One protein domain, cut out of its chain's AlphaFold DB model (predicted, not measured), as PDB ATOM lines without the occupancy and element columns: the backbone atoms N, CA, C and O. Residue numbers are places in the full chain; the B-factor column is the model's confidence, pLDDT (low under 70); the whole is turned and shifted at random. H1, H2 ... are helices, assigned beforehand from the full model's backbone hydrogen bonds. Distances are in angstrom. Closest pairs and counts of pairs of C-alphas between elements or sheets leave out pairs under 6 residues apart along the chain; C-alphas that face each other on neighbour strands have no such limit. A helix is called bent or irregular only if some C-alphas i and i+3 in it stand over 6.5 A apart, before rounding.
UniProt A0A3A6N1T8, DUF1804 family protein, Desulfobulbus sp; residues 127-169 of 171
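This is residues 127 to 169 of the 171 residues of the protein "DUF1804 family protein" of Desulfobulbus sp (UniProt A0A3A6N1T8). The bent helix H2 and the helix H1 make an open V, meeting beside the tight link that joins them and gaping at the other end. H2 bends partway along: its arm H2a folds back on H1 as a helical hairpin, while its arm H2b stands free. The printed part has 43 residues, with two named helices in the order H1, H2 and no named strand; the class is all helix. The whole is loose, with a radius of gyration of the C-alphas of 11.8 A, and flat, spanning 36 by 22 by 10 A.

H2, residues 146 to 167, was assigned as one helix by its hydrogen bonds but is bent: C-alphas 154 and 157 are 7.7 A apart. Its arms, H2a of residues 146 to 154 and H2b of residues 157 to 167, stand at a steep tilt of 64 degrees. H1, residues 127 to 144, touches H2a with residues 138 to 142 alone; their closest C-alphas, those of Leu 141 and Leu 149, are 5.4 A apart. H1 and H2a form a hairpin, running opposite ways at a steep tilt of 41 degrees. H1 and H2b are apart. In H1, H2a and H2b every O i to N i+4 pair is within hydrogen-bond range.

H2a begins at C-alpha 146 (125.486, 136.840, 84.902) and is 12.5 A long; H2b is 15.4 A long and ends at C-alpha 167 (123.431, 110.615, 98.106). H1 is 25.6 A long, from C-alpha 127 (128.331, 111.459, 84.740) to C-alpha 144.

The two C-alphas farthest apart, those of Asp 143 and Asn 169, are 36.4 A apart. Residues 127 to 136 and 154 to 169 stand free. The printed part has no cut. The mean pLDDT of the printed part is 86.5, and residues 168 to 169 are under 70.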
ATOM      1  N   PRO A 127     127.277 110.461  84.583       78.62
ATOM      2  CA  PRO A 127     128.331 111.459  84.740       78.62
ATOM      3  C   PRO A 127     128.448 112.426  83.555       78.62
ATOM      4  O   PRO A 127     128.409 113.639  83.769       78.62
ATOM      5  N   ALA A 128     128.536 111.928  82.320       78.81
ATOM      6  CA  ALA A 128     128.663 112.789  81.144       78.81
ATOM      7  C   ALA A 128     127.414 113.660  80.918       78.81
ATOM      8  O   ALA A 128     127.535 114.852  80.636       78.81
ATOM      9  N   LEU A 129     126.214 113.103  81.107       82.50
ATOM     10  CA  LEU A 129     124.955 113.844  80.984       82.50
ATOM     11  C   LEU A 129     124.840 114.955  82.040       82.50
ATOM     12  O   LEU A 129     124.392 116.060  81.736       82.50
ATOM     13  N   PHE A 130     125.259 114.682  83.277       83.88
ATOM     14  CA  PHE A 130     125.276 115.673  84.352       83.88
ATOM     15  C   PHE A 130     126.221 116.839  84.036       83.88
ATOM     16  O   PHE A 130     125.830 117.998  84.180       83.88
ATOM     17  N   LEU A 131     127.431 116.541  83.553       86.69
ATOM     18  CA  LEU A 131     128.392 117.567  83.146       86.69
ATOM     19  C   LEU A 131     127.874 118.394  81.964       86.69
ATOM     20  O   LEU A 131     127.942 119.620  82.018       86.69
ATOM     21  N   GLY A 132     127.276 117.751  80.957       86.50
ATOM     22  CA  GLY A 132     126.666 118.449  79.823       86.50
ATOM     23  C   GLY A 132     125.524 119.384  80.240       86.50
ATOM     24  O   GLY A 132     125.430 120.509  79.752       86.50
ATOM     25  N   ASN A 133     124.690 118.968  81.198       87.69
ATOM     26  CA  ASN A 133     123.626 119.816  81.741       87.69
ATOM     27  C   ASN A 133     124.175 121.010  82.534       87.69
ATOM     28  O   ASN A 133     123.648 122.116  82.407       87.69
ATOM     29  N   LEU A 134     125.229 120.812  83.332       87.94
ATOM     30  CA  LEU A 134     125.888 121.901  84.057       87.94
ATOM     31  C   LEU A 134     126.542 122.907  83.107       87.94
ATOM     32  O   LEU A 134     126.414 124.111  83.319       87.94
ATOM     33  N   GLU A 135     127.202 122.430  82.054       89.19
ATOM     34  CA  GLU A 135     127.807 123.285  81.033       89.19
ATOM     35  C   GLU A 135     126.743 124.106  80.299       89.19
ATOM     36  O   GLU A 135     126.861 125.328  80.189       89.19
ATOM     37  N   TRP A 136     125.651 123.464  79.875       93.69
ATOM     38  CA  TRP A 136     124.522 124.154  79.259       93.69
ATOM     39  C   TRP A 136     123.936 125.226  80.184       93.69
ATOM     40  O   TRP A 136     123.706 126.358  79.752       93.69
ATOM     41  N   LEU A 137     123.736 124.902  81.464       90.88
ATOM     42  CA  LEU A 137     123.176 125.821  82.451       90.88
ATOM     43  C   LEU A 137     124.120 126.998  82.724       90.88
ATOM     44  O   LEU A 137     123.666 128.137  82.793       90.88
ATOM     45  N   ALA A 138     125.430 126.756  82.794       90.06
ATOM     46  CA  ALA A 138     126.434 127.806  82.940       90.06
ATOM     47  C   ALA A 138     126.463 128.750  81.726       90.06
ATOM     48  O   ALA A 138     126.514 129.968  81.902       90.06
ATOM     49  N   ILE A 139     126.368 128.212  80.503       91.62
ATOM     50  CA  ILE A 139     126.276 129.010  79.270       91.62
ATOM     51  C   ILE A 139     124.997 129.854  79.275       91.62
ATOM     52  O   ILE A 139     125.051 131.054  79.018       91.62
ATOM     53  N   LYS A 140     123.847 129.261  79.614       92.88
ATOM     54  CA  LYS A 140     122.572 129.989  79.662       92.88
ATOM     55  C   LYS A 140     122.543 131.062  80.742       92.88
ATOM     56  O   LYS A 140     122.063 132.156  80.462       92.88
ATOM     57  N   LEU A 141     123.079 130.791  81.931       90.56
ATOM     58  CA  LEU A 141     123.194 131.799  82.985       90.56
ATOM     59  C   LEU A 141     124.155 132.916  82.588       90.56
ATOM     60  O   LEU A 141     123.836 134.074  82.801       90.56
ATOM     61  N   ARG A 142     125.283 132.616  81.940       90.94
ATOM     62  CA  ARG A 142     126.184 133.662  81.437       90.94
ATOM     63  C   ARG A 142     125.466 134.648  80.512       90.94
ATOM     64  O   ARG A 142     125.728 135.844  80.589       90.94
ATOM     65  N   ASP A 143     124.595 134.138  79.647       91.50
ATOM     66  CA  ASP A 143     123.936 134.942  78.620       91.50
ATOM     67  C   ASP A 143     122.656 135.641  79.140       91.50
ATOM     68  O   ASP A 143     122.313 136.715  78.653       91.50
ATOM     69  N   LEU A 144     121.951 135.054  80.121       92.06
ATOM     70  CA  LEU A 144     120.659 135.553  80.630       92.06
ATOM     71  C   LEU A 144     120.733 136.223  82.011       92.06
ATOM     72  O   LEU A 144     119.995 137.173  82.258       92.06
ATOM     73  N   ASP A 145     121.584 135.729  82.910       92.31
ATOM     74  CA  ASP A 145     121.730 136.220  84.284       92.31
ATOM     75  C   ASP A 145     123.168 136.007  84.814       92.31
ATOM     76  O   ASP A 145     123.468 135.027  85.517       92.31
ATOM     77  N   PRO A 146     124.090 136.934  84.489       90.69
ATOM     78  CA  PRO A 146     125.486 136.840  84.902       90.69
ATOM     79  C   PRO A 146     125.682 136.860  86.424       90.69
ATOM     80  O   PRO A 146     126.675 136.324  86.921       90.69
ATOM     81  N   GLU A 147     124.765 137.476  87.177       90.69
ATOM     82  CA  GLU A 147     124.813 137.479  88.643       90.69
ATOM     83  C   GLU A 147     124.404 136.109  89.200       90.69
ATOM     84  O   GLU A 147     125.083 135.581  90.086       90.69
ATOM     85  N   GLY A 148     123.393 135.468  88.608       85.50
ATOM     86  CA  GLY A 148     123.035 134.076  88.886       85.50
ATOM     87  C   GLY A 148     124.202 133.104  88.677       85.50
ATOM     88  O   GLY A 148     124.438 132.226  89.512       85.50
ATOM     89  N   LEU A 149     125.011 133.307  87.628       90.94
ATOM     90  CA  LEU A 149     126.225 132.513  87.396       90.94
ATOM     91  C   LEU A 149     127.277 132.702  88.502       90.94
ATOM     92  O   LEU A 149     127.889 131.728  88.941       90.94
ATOM     93  N   LYS A 150     127.485 133.934  88.985       90.44
ATOM     94  CA  LYS A 150     128.430 134.214  90.083       90.44
ATOM     95  C   LYS A 150     127.986 133.569  91.393       90.44
ATOM     96  O   LYS A 150     128.820 133.041  92.127       90.44
ATOM     97  N   VAL A 151     126.684 133.591  91.682       90.69
ATOM     98  CA  VAL A 151     126.109 132.925  92.860       90.69
ATOM     99  C   VAL A 151     126.293 131.411  92.765       90.69
ATOM    100  O   VAL A 151     126.719 130.794  93.743       90.69
ATOM    101  N   LEU A 152     126.040 130.821  91.592       88.50
ATOM    102  CA  LEU A 152     126.281 129.400  91.346       88.50
ATOM    103  C   LEU A 152     127.758 129.043  91.560       88.50
ATOM    104  O   LEU A 152     128.051 128.107  92.297       88.50
ATOM    105  N   ALA A 153     128.682 129.819  90.988       90.06
ATOM    106  CA  ALA A 153     130.120 129.597  91.126       90.06
ATOM    107  C   ALA A 153     130.593 129.704  92.585       90.06
ATOM    108  O   ALA A 153     131.351 128.859  93.053       90.06
ATOM    109  N   ARG A 154     130.109 130.706  93.332       92.62
ATOM    110  CA  ARG A 154     130.481 130.913  94.743       92.62
ATOM    111  C   ARG A 154     130.030 129.768  95.648       92.62
ATOM    112  O   ARG A 154     130.697 129.474  96.633       92.62
ATOM    113  N   ASN A 155     128.891 129.155  95.335       91.75
ATOM    114  CA  ASN A 155     128.294 128.108  96.161       91.75
ATOM    115  C   ASN A 155     128.569 126.692  95.630       91.75
ATOM    116  O   ASN A 155     128.104 125.728  96.235       91.75
ATOM    117  N   PHE A 156     129.298 126.546  94.518       88.19
ATOM    118  CA  PHE A 156     129.436 125.273  93.810       88.19
ATOM    119  C   PHE A 156     130.011 124.168  94.702       88.19
ATOM    120  O   PHE A 156     129.413 123.102  94.823       88.19
ATOM    121  N   ASP A 157     131.106 124.442  95.412       87.00
ATOM    122  CA  ASP A 157     131.733 123.458  96.300       87.00
ATOM    123  C   ASP A 157     130.801 123.024  97.439       87.00
ATOM    124  O   ASP A 157     130.722 121.837  97.763       87.00
ATOM    125  N   ALA A 158     130.037 123.963  98.007       89.31
ATOM    126  CA  ALA A 158     129.059 123.667  99.051       89.31
ATOM    127  C   ALA A 158     127.919 122.779  98.523       89.31
ATOM    128  O   ALA A 158     127.544 121.812  99.187       89.31
ATOM    129  N   LEU A 159     127.424 123.048  97.308       86.31
ATOM    130  CA  LEU A 159     126.413 122.224  96.640       86.31
ATOM    131  C   LEU A 159     126.932 120.808  96.355       86.31
ATOM    132  O   LEU A 159     126.209 119.839  96.570       86.31
ATOM    133  N   ILE A 160     128.190 120.663  95.924       84.44
ATOM    134  CA  ILE A 160     128.808 119.350  95.681       84.44
ATOM    135  C   ILE A 160     128.991 118.568  96.987       84.44
ATOM    136  O   ILE A 160     128.745 117.361  97.015       84.44
ATOM    137  N   ILE A 161     129.414 119.226  98.069       87.06
ATOM    138  CA  ILE A 161     129.542 118.598  99.393       87.06
ATOM    139  C   ILE A 161     128.170 118.133  99.894       87.06
ATOM    140  O   ILE A 161     128.038 116.982 100.315       87.06
ATOM    141  N   GLN A 162     127.146 118.986  99.797       85.38
ATOM    142  CA  GLN A 162     125.784 118.650 100.200       85.38
ATOM    143  C   GLN A 162     125.229 117.483  99.374       85.38
ATOM    144  O   GLN A 162     124.773 116.495  99.947       85.38
ATOM    145  N   PHE A 163     125.369 117.529  98.048       82.31
ATOM    146  CA  PHE A 163     124.961 116.441  97.159       82.31
ATOM    147  C   PHE A 163     125.643 115.118  97.530       82.31
ATOM    148  O   PHE A 163     124.989 114.090  97.689       82.31
ATOM    149  N   LYS A 164     126.963 115.128  97.753       82.75
ATOM    150  CA  LYS A 164     127.675 113.931  98.220       82.75
ATOM    151  C   LYS A 164     127.127 113.438  99.558       82.75
ATOM    152  O   LYS A 164     126.979 112.237  99.718       82.75
ATOM    153  N   SER A 165     126.801 114.325 100.495       85.19
ATOM    154  CA  SER A 165     126.267 113.931 101.804       85.19
ATOM    155  C   SER A 165     124.861 113.316 101.734       85.19
ATOM    156  O   SER A 165     124.590 112.341 102.433       85.19
ATOM    157  N   GLU A 166     123.994 113.828 100.858       81.69
ATOM    158  CA  GLU A 166     122.618 113.349 100.683       81.69
ATOM    159  C   GLU A 166     122.571 112.001  99.949       81.69
ATOM    160  O   GLU A 166     121.785 111.123 100.304       81.69
ATOM    161  N   PHE A 167     123.455 111.799  98.969       76.75
ATOM    162  CA  PHE A 167     123.431 110.615  98.106       76.75
ATOM    163  C   PHE A 167     124.486 109.550  98.450       76.75
ATOM    164  O   PHE A 167     124.361 108.416  97.986       76.75
ATOM    165  N   ALA A 168     125.482 109.833  99.302       67.56
ATOM    166  CA  ALA A 168     126.437 108.818  99.776       67.56
ATOM    167  C   ALA A 168     125.796 107.733 100.662       67.56
ATOM    168  O   ALA A 168     126.360 106.648 100.779       67.56
ATOM    169  N   ASN A 169     124.614 107.994 101.234       55.03
ATOM    170  CA  ASN A 169     123.867 107.048 102.074       55.03
ATOM    171  C   ASN A 169     122.727 106.323 101.333       55.03
ATOM    172  O   ASN A 169     121.981 105.577 101.956       55.03
TER     173      ASN A 169